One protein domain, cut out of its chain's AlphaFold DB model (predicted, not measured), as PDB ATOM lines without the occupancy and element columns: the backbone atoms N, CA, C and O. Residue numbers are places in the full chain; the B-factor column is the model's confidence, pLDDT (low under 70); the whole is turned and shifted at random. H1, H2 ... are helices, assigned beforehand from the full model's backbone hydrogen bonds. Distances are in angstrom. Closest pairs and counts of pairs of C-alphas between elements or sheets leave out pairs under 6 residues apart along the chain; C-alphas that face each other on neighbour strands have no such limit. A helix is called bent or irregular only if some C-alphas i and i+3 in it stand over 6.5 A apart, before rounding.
ATOM      1  N   LEU A  42      69.561  17.830  44.970       77.81
ATOM      2  CA  LEU A  42      70.941  18.273  45.217       77.81
ATOM      3  C   LEU A  42      71.439  19.274  44.161       77.81
ATOM      4  O   LEU A  42      72.108  20.250  44.492       77.81
ATOM      5  N   ARG A  43      71.089  19.062  42.886       76.88
ATOM      6  CA  ARG A  43      71.448  19.981  41.793       76.88
ATOM      7  C   ARG A  43      70.722  21.316  41.895       76.88
ATOM      8  O   ARG A  43      71.357  22.353  41.732       76.88
ATOM      9  N   LEU A  44      69.420  21.287  42.168       81.56
ATOM     10  CA  LEU A  44      68.639  22.499  42.390       81.56
ATOM     11  C   LEU A  44      69.194  23.285  43.586       81.56
ATOM     12  O   LEU A  44      69.460  24.474  43.449       81.56
ATOM     13  N   ALA A  45      69.464  22.614  44.708       84.00
ATOM     14  CA  ALA A  45      70.041  23.233  45.900       84.00
ATOM     15  C   ALA A  45      71.392  23.908  45.610       84.00
ATOM     16  O   ALA A  45      71.585  25.065  45.971       84.00
ATOM     17  N   ALA A  46      72.299  23.240  44.889       83.81
ATOM     18  CA  ALA A  46      73.587  23.826  44.509       83.81
ATOM     19  C   ALA A  46      73.433  25.071  43.612       83.81
ATOM     20  O   ALA A  46      74.151  26.054  43.792       83.81
ATOM     21  N   GLN A  47      72.487  25.056  42.666       84.88
ATOM     22  CA  GLN A  47      72.226  26.212  41.801       84.88
ATOM     23  C   GLN A  47      71.606  27.390  42.562       84.88
ATOM     24  O   GLN A  47      71.953  28.537  42.278       84.88
ATOM     25  N   LEU A  48      70.714  27.122  43.519       88.88
ATOM     26  CA  LEU A  48      70.122  28.153  44.375       88.88
ATOM     27  C   LEU A  48      71.162  28.751  45.331       88.88
ATOM     28  O   LEU A  48      71.222  29.967  45.465       88.88
ATOM     29  N   LEU A  49      72.045  27.932  45.914       90.38
ATOM     30  CA  LEU A  49      73.157  28.416  46.742       90.38
ATOM     31  C   LEU A  49      74.132  29.290  45.944       90.38
ATOM     32  O   LEU A  49      74.536  30.345  46.422       90.38
ATOM     33  N   GLY A  50      74.475  28.891  44.715       88.62
ATOM     34  CA  GLY A  50      75.315  29.708  43.835       88.62
ATOM     35  C   GLY A  50      74.666  31.047  43.472       88.62
ATOM     36  O   GLY A  50      75.344  32.070  43.444       88.62
ATOM     37  N   ALA A  51      73.349  31.061  43.248       88.81
ATOM     38  CA  ALA A  51      72.600  32.292  43.015       88.81
ATOM     39  C   ALA A  51      72.563  33.190  44.264       88.81
ATOM     40  O   ALA A  51      72.804  34.388  44.155       88.81
ATOM     41  N   ALA A  52      72.347  32.616  45.450       91.00
ATOM     42  CA  ALA A  52      72.385  33.356  46.709       91.00
ATOM     43  C   ALA A  52      73.765  33.974  46.977       91.00
ATOM     44  O   ALA A  52      73.858  35.143  47.345       91.00
ATOM     45  N   ALA A  53      74.842  33.225  46.721       92.50
ATOM     46  CA  ALA A  53      76.207  33.732  46.827       92.50
ATOM     47  C   ALA A  53      76.480  34.870  45.830       92.50
ATOM     48  O   ALA A  53      77.141  35.841  46.186       92.50
ATOM     49  N   ALA A  54      75.950  34.782  44.604       91.38
ATOM     50  CA  ALA A  54      76.073  35.848  43.612       91.38
ATOM     51  C   ALA A  54      75.368  37.138  44.057       91.38
ATOM     52  O   ALA A  54      75.958  38.206  43.938       91.38
ATOM     53  N   VAL A  55      74.151  37.044  44.607       89.19
ATOM     54  CA  VAL A  55      73.420  38.199  45.162       89.19
ATOM     55  C   VAL A  55      74.179  38.811  46.339       89.19
ATOM     56  O   VAL A  55      74.374  40.020  46.376       89.19
ATOM     57  N   TRP A  56      74.667  37.978  47.262       90.69
ATOM     58  CA  TRP A  56      75.438  38.434  48.422       90.69
ATOM     59  C   TRP A  56      76.743  39.139  48.027       90.69
ATOM     60  O   TRP A  56      77.065  40.195  48.559       90.69
ATOM     61  N   LEU A  57      77.488  38.587  47.066       90.56
ATOM     62  CA  LEU A  57      78.692  39.234  46.537       90.56
ATOM     63  C   LEU A  57      78.351  40.526  45.786       90.56
ATOM     64  O   LEU A  57      79.061  41.518  45.928       90.56
ATOM     65  N   ALA A  58      77.274  40.534  44.999       87.94
ATOM     66  CA  ALA A  58      76.866  41.724  44.271       87.94
ATOM     67  C   ALA A  58      76.505  42.872  45.219       87.94
ATOM     68  O   ALA A  58      76.966  43.983  45.003       87.94
ATOM     69  N   ASP A  59      75.775  42.597  46.299       84.62
ATOM     70  CA  ASP A  59      75.412  43.588  47.322       84.62
ATOM     71  C   ASP A  59      76.648  44.270  47.931       84.62
ATOM     72  O   ASP A  59      76.685  45.481  48.113       84.62
ATOM     73  N   ARG A  60      77.725  43.502  48.145       84.81
ATOM     74  CA  ARG A  60      78.981  44.004  48.727       84.81
ATOM     75  C   ARG A  60      79.848  44.806  47.767       84.81
ATOM     76  O   ARG A  60      80.562  45.700  48.209       84.81
ATOM     77  N   TYR A  61      79.846  44.453  46.483       85.25
ATOM     78  CA  TYR A  61      80.839  44.966  45.534       85.25
ATOM     79  C   TYR A  61      80.255  45.840  44.424       85.25
ATOM     80  O   TYR A  61      81.008  46.591  43.799       85.25
ATOM     81  N   ALA A  62      78.939  45.818  44.196       78.00
ATOM     82  CA  ALA A  62      78.302  46.596  43.134       78.00
ATOM     83  C   ALA A  62      78.471  48.107  43.311       78.00
ATOM     84  O   ALA A  62      78.473  48.833  42.325       78.00
ATOM     85  N   ASN A  63      78.661  48.597  44.530       70.50
ATOM     86  CA  ASN A  63      78.854  50.033  44.750       70.50
ATOM     87  C   ASN A  63      80.337  50.430  44.664       70.50
ATOM     88  O   ASN A  63      80.660  51.600  44.509       70.50
ATOM     89  N   THR A  64      81.243  49.447  44.689       74.88
ATOM     90  CA  THR A  64      82.696  49.662  44.589       74.88
ATOM     91  C   THR A  64      83.224  49.525  43.163       74.88
ATOM     92  O   THR A  64      84.201  50.172  42.792       74.88
ATOM     93  N   TRP A  65      82.608  48.664  42.348       76.12
ATOM     94  CA  TRP A  65      83.062  48.380  40.989       76.12
ATOM     95  C   TRP A  65      82.150  49.057  39.979       76.12
ATOM     96  O   TRP A  65      81.011  48.641  39.794       76.12
ATOM     97  N   VAL A  66      82.658  50.059  39.270       69.94
ATOM     98  CA  VAL A  66      81.924  50.702  38.175       69.94
ATOM     99  C   VAL A  66      81.993  49.802  36.935       69.94
ATOM    100  O   VAL A  66      82.940  49.878  36.155       69.94
ATOM    101  N   LEU A  67      81.020  48.898  36.777       74.44
ATOM    102  CA  LEU A  67      80.955  47.965  35.639       74.44
ATOM    103  C   LEU A  67      80.143  48.537  34.474       74.44
ATOM    104  O   LEU A  67      80.363  48.165  33.321       74.44
ATOM    105  N   LEU A  68      79.206  49.437  34.777       70.31
ATOM    106  CA  LEU A  68      78.398  50.167  33.807       70.31
ATOM    107  C   LEU A  68      78.731  51.666  33.839       70.31
ATOM    108  O   LEU A  68      79.095  52.189  34.894       70.31
ATOM    109  N   PRO A  69      78.586  52.389  32.711       65.88
ATOM    110  CA  PRO A  69      78.762  53.836  32.688       65.88
ATOM    111  C   PRO A  69      77.839  54.550  33.698       65.88
ATOM    112  O   PRO A  69      76.683  54.138  33.839       65.88
ATOM    113  N   PRO A  70      78.267  55.675  34.310       56.25
ATOM    114  CA  PRO A  70      77.471  56.430  35.295       56.25
ATOM    115  C   PRO A  70      76.093  56.887  34.792       56.25
ATOM    116  O   PRO A  70      75.191  57.187  35.567       56.25
ATOM    117  N   THR A  71      75.895  56.918  33.472       53.09
ATOM    118  CA  THR A  71      74.620  57.264  32.835       53.09
ATOM    119  C   THR A  71      73.472  56.311  33.184       53.09
ATOM    120  O   THR A  71      72.316  56.679  32.964       53.09
ATOM    121  N   PHE A  72      73.769  55.113  33.706       51.94
ATOM    122  CA  PHE A  72      72.803  54.041  33.959       51.94
ATOM    123  C   PHE A  72      72.095  54.077  35.328       51.94
ATOM    124  O   PHE A  72      71.316  53.174  35.557       51.94
ATOM    125  N   LEU A  73      72.219  55.138  36.141       54.66
ATOM    126  CA  LEU A  73      71.762  55.292  37.550       54.66
ATOM    127  C   LEU A  73      72.905  55.023  38.535       54.66
ATOM    128  O   LEU A  73      73.654  54.058  38.373       54.66
ATOM    129  N   LYS A  74      73.033  55.894  39.545       51.06
ATOM    130  CA  LYS A  74      73.989  55.707  40.638       51.06
ATOM    131  C   LYS A  74      73.554  54.513  41.509       51.06
ATOM    132  O   LYS A  74      72.357  54.249  41.640       51.06
ATOM    133  N   PRO A  75      74.515  53.760  42.060       57.06
ATOM    134  CA  PRO A  75      74.218  52.645  42.937       57.06
ATOM    135  C   PRO A  75      73.492  53.091  44.215       57.06
ATOM    136  O   PRO A  75      74.007  53.922  44.950       57.06
ATOM    137  N   ALA A  76      72.341  52.487  44.511       60.97
ATOM    138  CA  ALA A  76      71.700  52.585  45.821       60.97
ATOM    139  C   ALA A  76      72.041  51.337  46.648       60.97
ATOM    140  O   ALA A  76      71.918  50.213  46.146       60.97
ATOM    141  N   GLU A  77      72.476  51.514  47.899       66.44
ATOM    142  CA  GLU A  77      72.581  50.401  48.857       66.44
ATOM    143  C   GLU A  77      71.198  49.824  49.172       66.44
ATOM    144  O   GLU A  77      70.204  50.547  49.147       66.44
ATOM    145  N   LEU A  78      71.118  48.526  49.459       71.31
ATOM    146  CA  LEU A  78      69.873  47.876  49.858       71.31
ATOM    147  C   LEU A  78      69.795  47.801  51.383       71.31
ATOM    148  O   LEU A  78      70.770  47.459  52.050       71.31
ATOM    149  N   THR A  79      68.616  48.052  51.951       75.31
ATOM    150  CA  THR A  79      68.371  47.707  53.358       75.31
ATOM    151  C   THR A  79      68.333  46.187  53.535       75.31
ATOM    152  O   THR A  79      68.094  45.441  52.581       75.31
ATOM    153  N   GLY A  80      68.500  45.688  54.766       76.56
ATOM    154  CA  GLY A  80      68.441  44.243  55.037       76.56
ATOM    155  C   GLY A  80      67.130  43.582  54.578       76.56
ATOM    156  O   GLY A  80      67.143  42.469  54.047       76.56
ATOM    157  N   ALA A  81      66.002  44.289  54.704       77.31
ATOM    158  CA  ALA A  81      64.704  43.824  54.213       77.31
ATOM    159  C   ALA A  81      64.639  43.793  52.675       77.31
ATOM    160  O   ALA A  81      64.193  42.802  52.091       77.31
ATOM    161  N   GLN A  82      65.140  44.842  52.010       80.38
ATOM    162  CA  GLN A  82      65.204  44.913  50.547       80.38
ATOM    163  C   GLN A  82      66.118  43.825  49.972       80.38
ATOM    164  O   GLN A  82      65.751  43.164  49.000       80.38
ATOM    165  N   PHE A  83      67.263  43.571  50.611       84.38
ATOM    166  CA  PHE A  83      68.151  42.462  50.269       84.38
ATOM    167  C   PHE A  83      67.415  41.115  50.331       84.38
ATOM    168  O   PHE A  83      67.474  40.327  49.384       84.38
ATOM    169  N   GLY A  84      66.675  40.864  51.418       83.75
ATOM    170  CA  GLY A  84      65.875  39.647  51.577       83.75
ATOM    171  C   GLY A  84      64.833  39.468  50.468       83.75
ATOM    172  O   GLY A  84      64.685  38.367  49.933       83.75
ATOM    173  N   MET A  85      64.164  40.554  50.070       85.25
ATOM    174  CA  MET A  85      63.190  40.555  48.975       85.25
ATOM    175  C   MET A  85      63.842  40.241  47.623       85.25
ATOM    176  O   MET A  85      63.398  39.326  46.926       85.25
ATOM    177  N   VAL A  86      64.926  40.946  47.278       85.81
ATOM    178  CA  VAL A  86      65.693  40.726  46.040       85.81
ATOM    179  C   VAL A  86      66.163  39.277  45.949       85.81
ATOM    180  O   VAL A  86      65.969  38.613  44.925       85.81
ATOM    181  N   LEU A  87      66.751  38.766  47.034       89.12
ATOM    182  CA  LEU A  87      67.216  37.388  47.117       89.12
ATOM    183  C   LEU A  87      66.056  36.405  46.918       89.12
ATOM    184  O   LEU A  87      66.164  35.489  46.103       89.12
ATOM    185  N   GLY A  88      64.939  36.608  47.617       88.81
ATOM    186  CA  GLY A  88      63.752  35.757  47.519       88.81
ATOM    187  C   GLY A  88      63.180  35.692  46.101       88.81
ATOM    188  O   GLY A  88      62.982  34.595  45.571       88.81
ATOM    189  N   VAL A  89      62.980  36.847  45.457       89.50
ATOM    190  CA  VAL A  89      62.459  36.939  44.080       89.50
ATOM    191  C   VAL A  89      63.405  36.258  43.096       89.50
ATOM    192  O   VAL A  89      62.964  35.446  42.278       89.50
ATOM    193  N   LEU A  90      64.713  36.507  43.200       89.88
ATOM    194  CA  LEU A  90      65.685  35.881  42.308       89.88
ATOM    195  C   LEU A  90      65.708  34.360  42.470       89.88
ATOM    196  O   LEU A  90      65.688  33.635  41.470       89.88
ATOM    197  N   LEU A  91      65.718  33.860  43.709       91.31
ATOM    198  CA  LEU A  91      65.689  32.423  43.980       91.31
ATOM    199  C   LEU A  91      64.388  31.777  43.490       91.31
ATOM    200  O   LEU A  91      64.440  30.681  42.927       91.31
ATOM    201  N   ALA A  92      63.247  32.456  43.623       90.06
ATOM    202  CA  ALA A  92      61.966  31.989  43.099       90.06
ATOM    203  C   ALA A  92      61.974  31.912  41.563       90.06
ATOM    204  O   ALA A  92      61.705  30.845  41.001       90.06
ATOM    205  N   CYS A  93      62.370  32.988  40.870       89.44
ATOM    206  CA  CYS A  93      62.516  32.998  39.409       89.44
ATOM    207  C   CYS A  93      63.478  31.900  38.940       89.44
ATOM    208  O   CYS A  93      63.199  31.180  37.974       89.44
ATOM    209  N   LYS A  94      64.596  31.723  39.655       86.69
ATOM    210  CA  LYS A  94      65.576  30.675  39.369       86.69
ATOM    211  C   LYS A  94      64.971  29.289  39.545       86.69
ATOM    212  O   LYS A  94      65.115  28.476  38.637       86.69
ATOM    213  N   ALA A  95      64.274  29.013  40.644       86.56
ATOM    214  CA  ALA A  95      63.641  27.719  40.888       86.56
ATOM    215  C   ALA A  95      62.618  27.363  39.797       86.56
ATOM    216  O   ALA A  95      62.646  26.243  39.275       86.56
ATOM    217  N   VAL A  96      61.782  28.324  39.389       85.69
ATOM    218  CA  VAL A  96      60.789  28.148  38.315       85.69
ATOM    219  C   VAL A  96      61.472  27.814  36.985       85.69
ATOM    220  O   VAL A  96      61.166  26.794  36.363       85.69
ATOM    221  N   ILE A  97      62.450  28.617  36.558       82.88
ATOM    222  CA  ILE A  97      63.118  28.436  35.259       82.88
ATOM    223  C   ILE A  97      63.983  27.166  35.249       82.88
ATOM    224  O   ILE A  97      63.964  26.397  34.287       82.88
ATOM    225  N   VAL A  98      64.695  26.873  36.337       76.25
ATOM    226  CA  VAL A  98      65.468  25.628  36.493       76.25
ATOM    227  C   VAL A  98      64.543  24.411  36.437       76.25
ATOM    228  O   VAL A  98      64.870  23.441  35.742       76.25
ATOM    229  N   GLY A  99      63.372  24.480  37.078       72.25
ATOM    230  CA  GLY A  99      62.337  23.448  37.018       72.25
ATOM    231  C   GLY A  99      61.809  23.194  35.603       72.25
ATOM    232  O   GLY A  99      61.635  22.039  35.207       72.25
ATOM    233  N   LEU A 100      61.633  24.254  34.810       72.06
ATOM    234  CA  LEU A 100      61.159  24.166  33.427       72.06
ATOM    235  C   LEU A 100      62.216  23.611  32.457       72.06
ATOM    236  O   LEU A 100      61.871  22.837  31.558       72.06
ATOM    237  N   PHE A 101      63.493  23.968  32.621       67.38
ATOM    238  CA  PHE A 101      64.515  23.715  31.594       67.38
ATOM    239  C   PHE A 101      65.566  22.663  31.965       67.38
ATOM    240  O   PHE A 101      65.963  21.868  31.116       67.38
ATOM    241  N   THR A 102      66.014  22.610  33.219       64.69
ATOM    242  CA  THR A 102      67.238  21.861  33.579       64.69
ATOM    243  C   THR A 102      66.964  20.513  34.251       64.69
ATOM    244  O   THR A 102      67.775  19.594  34.157       64.69
ATOM    245  N   LEU A 103      65.794  20.338  34.880       64.69
ATOM    246  CA  LEU A 103      65.440  19.081  35.556       64.69
ATOM    247  C   LEU A 103      64.935  17.989  34.598       64.69
ATOM    248  O   LEU A 103      64.805  16.827  34.996       64.69
ATOM    249  N   ARG A 104      64.676  18.338  33.329       64.12
ATOM    250  CA  ARG A 104      64.082  17.432  32.335       64.12
ATOM    251  C   ARG A 104      65.072  16.432  31.728       64.12
ATOM    252  O   ARG A 104      64.630  15.376  31.282       64.12
ATOM    253  N   ARG A 105      66.389  16.698  31.740       61.03
ATOM    254  CA  ARG A 105      67.417  15.761  31.237       61.03
ATOM    255  C   ARG A 105      68.674  15.743  32.119       61.03
ATOM    256  O   ARG A 105      69.289  16.787  32.318       61.03
ATOM    257  N   PRO A 106      69.093  14.585  32.660       61.25
ATOM    258  CA  PRO A 106      70.355  14.487  33.381       61.25
ATOM    259  C   PRO A 106      71.539  14.482  32.401       61.25
ATOM    260  O   PRO A 106      71.854  13.451  31.823       61.25
ATOM    261  N   SER A 107      72.205  15.629  32.253       69.31
ATOM    262  CA  SER A 107      73.481  15.747  31.530       69.31
ATOM    263  C   SER A 107      74.673  15.924  32.494       69.31
ATOM    264  O   SER A 107      74.517  16.559  33.545       69.31
ATOM    265  N   PRO A 108      75.876  15.407  32.173       76.31
ATOM    266  CA  PRO A 108      77.105  15.663  32.940       76.31
ATOM    267  C   PRO A 108      77.480  17.152  32.997       76.31
ATOM    268  O   PRO A 108      77.133  17.905  32.099       76.31
ATOM    269  N   LEU A 109      78.224  17.583  34.025       75.69
ATOM    270  CA  LEU A 109      78.677  18.984  34.156       75.69
ATOM    271  C   LEU A 109      79.620  19.431  33.026       75.69
ATOM    272  O   LEU A 109      79.632  20.602  32.681       75.69
ATOM    273  N   ALA A 110      80.376  18.503  32.436       76.88
ATOM    274  CA  ALA A 110      81.269  18.759  31.303       76.88
ATOM    275  C   ALA A 110      80.560  18.653  29.931       76.88
ATOM    276  O   ALA A 110      81.215  18.471  28.908       76.88
ATOM    277  N   ASP A 111      79.223  18.686  29.892       75.94
ATOM    278  CA  ASP A 111      78.447  18.722  28.647       75.94
ATOM    279  C   ASP A 111      78.258  20.185  28.189       75.94
ATOM    280  O   ASP A 111      77.593  20.956  28.888       75.94
ATOM    281  N   PRO A 112      78.804  20.595  27.027       69.38
ATOM    282  CA  PRO A 112      78.652  21.966  26.546       69.38
ATOM    283  C   PRO A 112      77.193  22.349  26.253       69.38
ATOM    284  O   PRO A 112      76.838  23.515  26.411       69.38
ATOM    285  N   VAL A 113      76.313  21.400  25.904       73.12
ATOM    286  CA  VAL A 113      74.876  21.685  25.724       73.12
ATOM    287  C   VAL A 113      74.223  22.015  27.065       73.12
ATOM    288  O   VAL A 113      73.398  22.925  27.146       73.12
ATOM    289  N   ARG A 114      74.622  21.322  28.137       77.38
ATOM    290  CA  ARG A 114      74.149  21.620  29.492       77.38
ATOM    291  C   ARG A 114      74.577  23.013  29.942       77.38
ATOM    292  O   ARG A 114      73.727  23.748  30.435       77.38
ATOM    293  N   LEU A 115      75.851  23.370  29.746       77.31
ATOM    294  CA  LEU A 115      76.366  24.700  30.089       77.31
ATOM    295  C   LEU A 115      75.527  25.795  29.419       77.31
ATOM    296  O   LEU A 115      75.108  26.739  30.077       77.31
ATOM    297  N   ILE A 116      75.224  25.633  28.130       74.69
ATOM    298  CA  ILE A 116      74.397  26.575  27.370       74.69
ATOM    299  C   ILE A 116      73.003  26.727  27.988       74.69
ATOM    300  O   ILE A 116      72.549  27.846  28.210       74.69
ATOM    301  N   VAL A 117      72.327  25.617  28.291       76.62
ATOM    302  CA  VAL A 117      70.984  25.655  28.889       76.62
ATOM    303  C   VAL A 117      71.014  26.301  30.276       76.62
ATOM    304  O   VAL A 117      70.128  27.090  30.595       76.62
ATOM    305  N   GLU A 118      72.022  25.999  31.095       79.69
ATOM    306  CA  GLU A 118      72.167  26.567  32.438       79.69
ATOM    307  C   GLU A 118      72.506  28.067  32.408       79.69
ATOM    308  O   GLU A 118      71.935  28.818  33.204       79.69
ATOM    309  N   LEU A 119      73.347  28.517  31.467       80.19
ATOM    310  CA  LEU A 119      73.642  29.935  31.231       80.19
ATOM    311  C   LEU A 119      72.399  30.692  30.761       80.19
ATOM    312  O   LEU A 119      72.038  31.701  31.361       80.19
ATOM    313  N   THR A 120      71.692  30.177  29.752       77.75
ATOM    314  CA  THR A 120      70.442  30.785  29.274       77.75
ATOM    315  C   THR A 120      69.403  30.846  30.391       77.75
ATOM    316  O   THR A 120      68.796  31.887  30.614       77.75
ATOM    317  N   ALA A 121      69.239  29.766  31.162       79.81
ATOM    318  CA  ALA A 121      68.335  29.740  32.307       79.81
ATOM    319  C   ALA A 121      68.744  30.733  33.410       79.81
ATOM    320  O   ALA A 121      67.879  31.318  34.055       79.81
ATOM    321  N   ALA A 122      70.044  30.913  33.661       82.31
ATOM    322  CA  ALA A 122      70.547  31.894  34.620       82.31
ATOM    323  C   ALA A 122      70.246  33.327  34.176       82.31
ATOM    324  O   ALA A 122      69.690  34.086  34.965       82.31
ATOM    325  N   VAL A 123      70.534  33.654  32.915       84.44
ATOM    326  CA  VAL A 123      70.237  34.965  32.326       84.44
ATOM    327  C   VAL A 123      68.737  35.241  32.357       84.44
ATOM    328  O   VAL A 123      68.324  36.269  32.876       84.44
ATOM    329  N   CYS A 124      67.903  34.307  31.894       84.62
ATOM    330  CA  CYS A 124      66.452  34.484  31.930       84.62
ATOM    331  C   CYS A 124      65.920  34.664  33.359       84.62
ATOM    332  O   CYS A 124      65.022  35.473  33.562       84.62
ATOM    333  N   ALA A 125      66.465  33.944  34.346       85.75
ATOM    334  CA  ALA A 125      66.037  34.074  35.737       85.75
ATOM    335  C   ALA A 125      66.438  35.407  36.358       85.75
ATOM    336  O   ALA A 125      65.595  36.051  36.976       85.75
ATOM    337  N   ALA A 126      67.684  35.837  36.161       86.94
ATOM    338  CA  ALA A 126      68.151  37.132  36.636       86.94
ATOM    339  C   ALA A 126      67.415  38.288  35.937       86.94
ATOM    340  O   ALA A 126      67.041  39.249  36.599       86.94
ATOM    341  N   SER A 127      67.107  38.164  34.642       88.38
ATOM    342  CA  SER A 127      66.284  39.142  33.918       88.38
ATOM    343  C   SER A 127      64.851  39.186  34.389       88.38
ATOM    344  O   SER A 127      64.337  40.273  34.618       88.38
ATOM    345  N   LEU A 128      64.201  38.035  34.552       88.44
ATOM    346  CA  LEU A 128      62.837  38.000  35.062       88.44
ATOM    347  C   LEU A 128      62.779  38.595  36.470       88.44
ATOM    348  O   LEU A 128      61.882  39.381  36.747       88.44
ATOM    349  N   ALA A 129      63.756  38.275  37.322       88.44
ATOM    350  CA  ALA A 129      63.879  38.872  38.643       88.44
ATOM    351  C   ALA A 129      64.100  40.388  38.553       88.44
ATOM    352  O   ALA A 129      63.363  41.131  39.179       88.44
ATOM    353  N   GLY A 130      65.036  40.859  37.723       87.56
ATOM    354  CA  GLY A 130      65.311  42.286  37.536       87.56
ATOM    355  C   GLY A 130      64.104  43.069  37.012       87.56
ATOM    356  O   GLY A 130      63.788  44.122  37.554       87.56
ATOM    357  N   VAL A 131      63.382  42.535  36.020       89.31
ATOM    358  CA  VAL A 131      62.120  43.120  35.533       89.31
ATOM    359  C   VAL A 131      61.055  43.096  36.628       89.31
ATOM    360  O   VAL A 131      60.379  44.096  36.826       89.31
ATOM    361  N   SER A 132      60.913  41.991  37.365       88.19
ATOM    362  CA  SER A 132      59.920  41.881  38.444       88.19
ATOM    363  C   SER A 132      60.202  42.879  39.562       88.19
ATOM    364  O   SER A 132      59.297  43.585  39.984       88.19
ATOM    365  N   MET A 133      61.458  43.003  39.992       86.81
ATOM    366  CA  MET A 133      61.873  43.995  40.981       86.81
ATOM    367  C   MET A 133      61.622  45.412  40.468       86.81
ATOM    368  O   MET A 133      61.068  46.236  41.189       86.81
ATOM    369  N   PHE A 134      61.955  45.677  39.203       86.00
ATOM    370  CA  PHE A 134      61.715  46.975  38.587       86.00
ATOM    371  C   PHE A 134      60.222  47.311  38.499       86.00
ATOM    372  O   PHE A 134      59.850  48.432  38.796       86.00
ATOM    373  N   VAL A 135      59.349  46.390  38.097       85.12
ATOM    374  CA  VAL A 135      57.939  46.709  37.809       85.12
ATOM    375  C   VAL A 135      57.040  46.565  39.039       85.12
ATOM    376  O   VAL A 135      56.084  47.318  39.183       85.12
ATOM    377  N   LEU A 136      57.322  45.603  39.918       83.69
ATOM    378  CA  LEU A 136      56.374  45.157  40.945       83.69
ATOM    379  C   LEU A 136      56.715  45.638  42.354       83.69
ATOM    380  O   LEU A 136      55.899  45.459  43.250       83.69
ATOM    381  N   THR A 137      57.896  46.217  42.573       83.12
ATOM    382  CA  THR A 137      58.362  46.597  43.916       83.12
ATOM    383  C   THR A 137      58.754  48.066  43.976       83.12
ATOM    384  O   THR A 137      58.978  48.699  42.944       83.12
ATOM    385  N   THR A 138      58.885  48.587  45.195       79.19
ATOM    386  CA  THR A 138      59.435  49.923  45.464       79.19
ATOM    387  C   THR A 138      60.956  49.918  45.667       79.19
ATOM    388  O   THR A 138      61.548  50.958  45.945       79.19
ATOM    389  N   VAL A 139      61.623  48.764  45.538       80.19
ATOM    390  CA  VAL A 139      63.069  48.654  45.771       80.19
ATOM    391  C   VAL A 139      63.834  49.472  44.722       80.19
ATOM    392  O   VAL A 139      63.594  49.285  43.523       80.19
ATOM    393  N   PRO A 140      64.783  50.341  45.130       76.31
ATOM    394  CA  PRO A 140      65.635  51.067  44.197       76.31
ATOM    395  C   PRO A 140      66.307  50.134  43.189       76.31
ATOM    396  O   PRO A 140      66.949  49.140  43.542       76.31
ATOM    397  N   PHE A 141      66.163  50.445  41.903       78.31
ATOM    398  CA  PHE A 141      66.763  49.633  40.855       78.31
ATOM    399  C   PHE A 141      68.208  50.062  40.603       78.31
ATOM    400  O   PHE A 141      68.454  51.115  40.019       78.31
ATOM    401  N   ASN A 142      69.159  49.213  40.998       78.31
ATOM    402  CA  ASN A 142      70.585  49.403  40.744       78.31
ATOM    403  C   ASN A 142      71.041  48.496  39.580       78.31
ATOM    404  O   ASN A 142      71.274  47.299  39.776       78.31
ATOM    405  N   PRO A 143      71.188  49.017  38.349       76.69
ATOM    406  CA  PRO A 143      71.549  48.187  37.203       76.69
ATOM    407  C   PRO A 143      72.953  47.606  37.316       76.69
ATOM    408  O   PRO A 143      73.190  46.523  36.789       76.69
ATOM    409  N   ASN A 144      73.872  48.281  38.010       79.88
ATOM    410  CA  ASN A 144      75.221  47.773  38.227       79.88
ATOM    411  C   ASN A 144      75.211  46.536  39.140       79.88
ATOM    412  O   ASN A 144      75.890  45.547  38.862       79.88
ATOM    413  N   PHE A 145      74.358  46.550  40.166       83.75
ATOM    414  CA  PHE A 145      74.094  45.401  41.032       83.75
ATOM    415  C   PHE A 145      73.523  44.211  40.255       83.75
ATOM    416  O   PHE A 145      74.088  43.116  40.309       83.75
ATOM    417  N   TYR A 146      72.473  44.419  39.453       83.19
ATOM    418  CA  TYR A 146      71.927  43.339  38.624       83.19
ATOM    419  C   TYR A 146      72.950  42.847  37.594       83.19
ATOM    420  O   TYR A 146      73.090  41.638  37.410       83.19
ATOM    421  N   PHE A 147      73.722  43.748  36.977       83.62
ATOM    422  CA  PHE A 147      74.801  43.397  36.052       83.62
ATOM    423  C   PHE A 147      75.856  42.492  36.694       83.62
ATOM    424  O   PHE A 147      76.220  41.458  36.125       83.62
ATOM    425  N   LEU A 148      76.295  42.820  37.910       87.50
ATOM    426  CA  LEU A 148      77.244  42.002  38.660       87.50
ATOM    427  C   LEU A 148      76.666  40.621  39.007       87.50
ATOM    428  O   LEU A 148      77.375  39.621  38.881       87.50
ATOM    429  N   ILE A 149      75.372  40.524  39.335       88.69
ATOM    430  CA  ILE A 149      74.692  39.229  39.508       88.69
ATOM    431  C   ILE A 149      74.798  38.384  38.231       88.69
ATOM    432  O   ILE A 149      75.157  37.206  38.317       88.69
ATOM    433  N   TYR A 150      74.546  38.960  37.045       87.06
ATOM    434  CA  TYR A 150      74.696  38.221  35.783       87.06
ATOM    435  C   TYR A 150      76.121  37.693  35.603       87.06
ATOM    436  O   TYR A 150      76.295  36.520  35.259       87.06
ATOM    437  N   LEU A 151      77.136  38.528  35.848       87.62
ATOM    438  CA  LEU A 151      78.540  38.136  35.705       87.62
ATOM    439  C   LEU A 151      78.916  37.002  36.661       87.62
ATOM    440  O   LEU A 151      79.500  36.007  36.229       87.62
ATOM    441  N   LEU A 152      78.547  37.122  37.937       91.00
ATOM    442  CA  LEU A 152      78.869  36.135  38.967       91.00
ATOM    443  C   LEU A 152      78.157  34.804  38.718       91.00
ATOM    444  O   LEU A 152      78.781  33.743  38.792       91.00
ATOM    445  N   MET A 153      76.870  34.842  38.356       88.50
ATOM    446  CA  MET A 153      76.119  33.632  38.028       88.50
ATOM    447  C   MET A 153      76.705  32.935  36.798       88.50
ATOM    448  O   MET A 153      77.004  31.742  36.863       88.50
ATOM    449  N   CYS A 154      76.908  33.657  35.690       85.94
ATOM    450  CA  CYS A 154      77.464  33.091  34.459       85.94
ATOM    451  C   CYS A 154      78.890  32.562  34.664       85.94
ATOM    452  O   CYS A 154      79.192  31.439  34.253       85.94
ATOM    453  N   GLY A 155      79.740  33.329  35.350       85.38
ATOM    454  CA  GLY A 155      81.100  32.930  35.704       85.38
ATOM    455  C   GLY A 155      81.127  31.638  36.519       85.38
ATOM    456  O   GLY A 155      81.894  30.731  36.198       85.38
ATOM    457  N   GLY A 156      80.223  31.492  37.493       86.44
ATOM    458  CA  GLY A 156      80.076  30.267  38.283       86.44
ATOM    459  C   GLY A 156      79.806  29.017  37.434       86.44
ATOM    460  O   GLY A 156      80.451  27.987  37.639       86.44
ATOM    461  N   TYR A 157      78.915  29.100  36.437       84.38
ATOM    462  CA  TYR A 157      78.646  27.973  35.527       84.38
ATOM    463  C   TYR A 157      79.844  27.646  34.629       84.38
ATOM    464  O   TYR A 157      80.174  26.471  34.449       84.38
ATOM    465  N   VAL A 158      80.522  28.666  34.091       82.50
ATOM    466  CA  VAL A 158      81.715  28.478  33.247       82.50
ATOM    467  C   VAL A 158      82.847  27.824  34.041       82.50
ATOM    468  O   VAL A 158      83.460  26.873  33.558       82.50
ATOM    469  N   LEU A 159      83.084  28.267  35.280       84.75
ATOM    470  CA  LEU A 159      84.086  27.677  36.171       84.75
ATOM    471  C   LEU A 159      83.740  26.229  36.538       84.75
ATOM    472  O   LEU A 159      84.615  25.363  36.501       84.75
ATOM    473  N   ALA A 160      82.468  25.934  36.828       83.50
ATOM    474  CA  ALA A 160      82.020  24.570  37.109       83.50
ATOM    475  C   ALA A 160      82.214  23.635  35.902       83.50
ATOM    476  O   ALA A 160      82.682  22.504  36.062       83.50
ATOM    477  N   PHE A 161      81.907  24.111  34.690       82.44
ATOM    478  CA  PHE A 161      82.159  23.381  33.448       82.44
ATOM    479  C   PHE A 161      83.657  23.156  33.212       82.44
ATOM    480  O   PHE A 161      84.062  22.035  32.894       82.44
ATOM    481  N   ALA A 162      84.486  24.188  33.394       75.44
ATOM    482  CA  ALA A 162      85.934  24.099  33.219       75.44
ATOM    483  C   ALA A 162      86.557  23.105  34.209       75.44
ATOM    484  O   ALA A 162      87.303  22.219  33.798       75.44
ATOM    485  N   ALA A 163      86.183  23.175  35.491       81.50
ATOM    486  CA  ALA A 163      86.646  22.246  36.520       81.50
ATOM    487  C   ALA A 163      86.213  20.798  36.232       81.50
ATOM    488  O   ALA A 163      87.007  19.868  36.376       81.50
ATOM    489  N   ALA A 164      84.968  20.588  35.790       80.88
ATOM    490  CA  ALA A 164      84.478  19.265  35.410       80.88
ATOM    491  C   ALA A 164      85.184  18.718  34.157       80.88
ATOM    492  O   ALA A 164      85.490  17.526  34.098       80.88
ATOM    493  N   SER A 165      85.464  19.578  33.177       75.44
ATOM    494  CA  SER A 165      86.170  19.219  31.942       75.44
ATOM    495  C   SER A 165      87.636  18.887  32.208       75.44
ATOM    496  O   SER A 165      88.122  17.874  31.718       75.44
ATOM    497  N   ALA A 166      88.312  19.671  33.054       75.50
ATOM    498  CA  ALA A 166      89.683  19.409  33.486       75.50
ATOM    499  C   ALA A 166      89.791  18.091  34.268       75.50
ATOM    500  O   ALA A 166      90.686  17.297  34.005       75.50
ATOM    501  N   LEU A 188      76.731  28.906  19.387       50.06
ATOM    502  CA  LEU A 188      75.867  29.627  20.311       50.06
ATOM    503  C   LEU A 188      75.444  30.992  19.759       50.06
ATOM    504  O   LEU A 188      74.255  31.291  19.760       50.06
ATOM    505  N   ALA A 189      76.374  31.765  19.194       54.09
ATOM    506  CA  ALA A 189      76.097  33.075  18.590       54.09
ATOM    507  C   ALA A 189      75.156  33.026  17.363       54.09
ATOM    508  O   ALA A 189      74.651  34.055  16.919       54.09
ATOM    509  N   ARG A 190      74.910  31.832  16.803       61.28
ATOM    510  CA  ARG A 190      74.052  31.612  15.624       61.28
ATOM    511  C   ARG A 190      72.685  31.002  15.954       61.28
ATOM    512  O   ARG A 190      71.868  30.843  15.053       61.28
ATOM    513  N   SER A 191      72.424  30.649  17.215       65.62
ATOM    514  CA  SER A 191      71.131  30.098  17.637       65.62
ATOM    515  C   SER A 191      70.114  31.220  17.900       65.62
ATOM    516  O   SER A 191      70.427  32.137  18.665       65.62
ATOM    517  N   PRO A 192      68.880  31.137  17.364       68.06
ATOM    518  CA  PRO A 192      67.803  32.078  17.687       68.06
ATOM    519  C   PRO A 192      67.525  32.196  19.195       68.06
ATOM    520  O   PRO A 192      67.199  33.274  19.683       68.06
ATOM    521  N   LEU A 193      67.716  31.110  19.957       65.19
ATOM    522  CA  LEU A 193      67.541  31.092  21.416       65.19
ATOM    523  C   LEU A 193      68.585  31.940  22.152       65.19
ATOM    524  O   LEU A 193      68.276  32.515  23.191       65.19
ATOM    525  N   SER A 194      69.805  32.038  21.623       65.12
ATOM    526  CA  SER A 194      70.858  32.863  22.222       65.12
ATOM    527  C   SER A 194      70.598  34.346  21.988       65.12
ATOM    528  O   SER A 194      70.777  35.144  22.899       65.12
ATOM    529  N   TRP A 195      70.113  34.715  20.798       71.12
ATOM    530  CA  TRP A 195      69.677  36.087  20.524       71.12
ATOM    531  C   TRP A 195      68.471  36.478  21.378       71.12
ATOM    532  O   TRP A 195      68.461  37.564  21.949       71.12
ATOM    533  N   LEU A 196      67.508  35.570  21.562       71.31
ATOM    534  CA  LEU A 196      66.403  35.779  22.498       71.31
ATOM    535  C   LEU A 196      66.902  35.966  23.942       71.31
ATOM    536  O   LEU A 196      66.428  36.856  24.639       71.31
ATOM    537  N   ALA A 197      67.889  35.179  24.383       69.19
ATOM    538  CA  ALA A 197      68.492  35.326  25.708       69.19
ATOM    539  C   ALA A 197      69.207  36.675  25.883       69.19
ATOM    540  O   ALA A 197      69.095  37.274  26.946       69.19
ATOM    541  N   VAL A 198      69.890  37.178  24.848       71.75
ATOM    542  CA  VAL A 198      70.516  38.514  24.853       71.75
ATOM    543  C   VAL A 198      69.461  39.619  24.945       71.75
ATOM    544  O   VAL A 198      69.619  40.543  25.737       71.75
ATOM    545  N   VAL A 199      68.360  39.510  24.197       77.88
ATOM    546  CA  VAL A 199      67.246  40.469  24.285       77.88
ATOM    547  C   VAL A 199      66.630  40.461  25.689       77.88
ATOM    548  O   VAL A 199      66.421  41.519  26.277       77.88
ATOM    549  N   ILE A 200      66.412  39.277  26.269       80.44
ATOM    550  CA  ILE A 200      65.916  39.130  27.646       80.44
ATOM    551  C   ILE A 200      66.929  39.684  28.664       80.44
ATOM    552  O   ILE A 200      66.530  40.322  29.636       80.44
ATOM    553  N   ALA A 201      68.234  39.486  28.453       77.62
ATOM    554  CA  ALA A 201      69.299  40.050  29.289       77.62
ATOM    555  C   ALA A 201      69.276  41.583  29.299       77.62
ATOM    556  O   ALA A 201      69.476  42.199  30.339       77.62
ATOM    557  N   ALA A 202      69.003  42.191  28.143       80.44
ATOM    558  CA  ALA A 202      68.948  43.638  27.994       80.44
ATOM    559  C   ALA A 202      67.660  44.265  28.558       80.44
ATOM    560  O   ALA A 202      67.645  45.466  28.820       80.44
ATOM    561  N   ALA A 203      66.592  43.483  28.760       84.62
ATOM    562  CA  ALA A 203      65.269  44.001  29.104       84.62
ATOM    563  C   ALA A 203      65.241  44.910  30.354       84.62
ATOM    564  O   ALA A 203      64.726  46.019  30.225       84.62
ATOM    565  N   PRO A 204      65.830  44.556  31.518       82.62
ATOM    566  CA  PRO A 204      65.836  45.454  32.680       82.62
ATOM    567  C   PRO A 204      66.515  46.802  32.398       82.62
ATOM    568  O   PRO A 204      66.011  47.852  32.787       82.62
ATOM    569  N   GLY A 205      67.638  46.786  31.671       78.25
ATOM    570  CA  GLY A 205      68.362  48.004  31.300       78.25
ATOM    571  C   GLY A 205      67.587  48.870  30.305       78.25
ATOM    572  O   GLY A 205      67.549  50.087  30.453       78.25
ATOM    573  N   LEU A 206      66.927  48.253  29.320       83.12
ATOM    574  CA  LEU A 206      66.073  48.965  28.366       83.12
ATOM    575  C   LEU A 206      64.855  49.598  29.051       83.12
ATOM    576  O   LEU A 206      64.532  50.743  28.744       83.12
ATOM    577  N   LEU A 207      64.227  48.902  30.008       84.75
ATOM    578  CA  LEU A 207      63.137  49.455  30.821       84.75
ATOM    579  C   LEU A 207      63.611  50.658  31.642       84.75
ATOM    580  O   LEU A 207      62.951  51.691  31.629       84.75
ATOM    581  N   ALA A 208      64.773  50.563  32.296       78.38
ATOM    582  CA  ALA A 208      65.341  51.677  33.055       78.38
ATOM    583  C   ALA A 208      65.649  52.897  32.164       78.38
ATOM    584  O   ALA A 208      65.384  54.036  32.547       78.38
ATOM    585  N   VAL A 209      66.167  52.672  30.949       80.88
ATOM    586  CA  VAL A 209      66.398  53.746  29.968       80.88
ATOM    587  C   VAL A 209      65.082  54.369  29.503       80.88
ATOM    588  O   VAL A 209      65.012  55.593  29.412       80.88
ATOM    589  N   GLY A 210      64.058  53.557  29.221       81.88
ATOM    590  CA  GLY A 210      62.720  54.036  28.866       81.88
ATOM    591  C   GLY A 210      62.120  54.893  29.977       81.88
ATOM    592  O   GLY A 210      61.766  56.038  29.735       81.88
ATOM    593  N   TYR A 211      62.147  54.389  31.212       81.38
ATOM    594  CA  TYR A 211      61.650  55.073  32.412       81.38
ATOM    595  C   TYR A 211      62.299  56.440  32.640       81.38
ATOM    596  O   TYR A 211      61.661  57.363  33.120       81.38
ATOM    597  N   LYS A 212      63.577  56.597  32.285       74.69
ATOM    598  CA  LYS A 212      64.271  57.884  32.417       74.69
ATOM    599  C   LYS A 212      63.944  58.870  31.294       74.69
ATOM    600  O   LYS A 212      64.074  60.075  31.487       74.69
ATOM    601  N   LYS A 213      63.650  58.370  30.094       75.50
ATOM    602  CA  LYS A 213      63.526  59.197  28.885       75.50
ATOM    603  C   LYS A 213      62.093  59.573  28.546       75.50
ATOM    604  O   LYS A 213      61.906  60.553  27.833       75.50
ATOM    605  N   ASP A 214      61.134  58.789  29.006       77.00
ATOM    606  CA  ASP A 214      59.729  58.907  28.654       77.00
ATOM    607  C   ASP A 214      58.901  58.981  29.938       77.00
ATOM    608  O   ASP A 214      58.909  58.052  30.752       77.00
TER     609      ASP A 214
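This is residues 42 to 166 and 188 to 214 of the 733 residues of the protein "Cytochrome c domain-containing protein" of Planctomycetes bacterium (UniProt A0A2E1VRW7). Four helices, H1 to H4, run up and down in a four-cornered bundle whose helices are mostly splayed against one another, and a fifth, bent helix, H5, packs on H3 from outside the bundle. H5a packs on residues 120 to 127 of H3, on the side of H3 opposite H1, and H5b packs on residues 127 to 134 of H3 and runs on past H3's last residues. The printed part has 152 residues with five named helices, H1 H2 H3 H4 H5 along the chain, and no named strand; the class is all helix. The whole is compact, with a radius of gyration of the C-alphas of 15.4 A and spans of 43 by 34 by 27 A.

H1, residues 42 to 61, and H2, residues 80 to 101, touch as a helical hairpin, opposite ways at 36 degrees, a tilt only just steep; the closest C-alphas, of Leu 48 and Leu 91, are 6.2 A apart. H2 forms a second helical hairpin with H3, residues 112 to 136: they touch at a steep tilt of 43 degrees, opposite ways, with the C-alphas of Lys 94 and Ala 125 closest at 5.0 A. H3 and H4, residues 143 to 166, form a third, touching at a shallow tilt of 16 degrees, opposite ways; the closest C-alphas, of Leu 119 and Cys 154, are 5.9 A apart. H4 touches H1 with residues 145 to 156 alone, opposite ways at a steep tilt of 45 degrees, with the C-alphas of Ala 54 and Leu 152 closest at 5.4 A. H1 and H3 are near each other, while H2 and H4 are apart. H5, residues 192 to 213, was assigned as one helix by its hydrogen bonds but is bent, with C-alphas 201 and 204 7.3 A apart; its arms H5a, residues 192 to 201, and H5b, residues 204 to 213, stand at a steep tilt of 52 degrees. H3, the hub, touches H5a with residues 120 to 127 alone, closest at the C-alphas of Ser 127 and Ala 201, 5.6 A, and H5b with residues 127 to 134 alone, closest at those of Val 131 and Pro 204, 5.2 A. In H1, H2, H3, H4, H5a and H5b every O i to N i+4 pair is within hydrogen-bond range.

H1 begins at C-alpha 42 (70.941, 18.273, 45.217) and is 28.5 A long from first to last C-alpha. H2 measures 31.4 A, H3 35.2 A and H4 34.2 A, the last ending at C-alpha 166 (89.683, 19.409, 33.486). H5a measures 14.2 A and H5b 14.4 A, ending at C-alpha 213 (63.526, 59.197, 28.885).

The two C-alphas farthest apart, of Ala 166 and Asp 214, are 49.8 A apart. Residues 167 to 187 are not printed, and C-alphas 166 and 188 are 21.7 A apart across this cut. The link from H1 to H2, 18 residues, is long. The mean pLDDT of the printed part is 78.7; 26 residues are under 70, among them residues 69 to 77, 101 to 107 and 188 to 194.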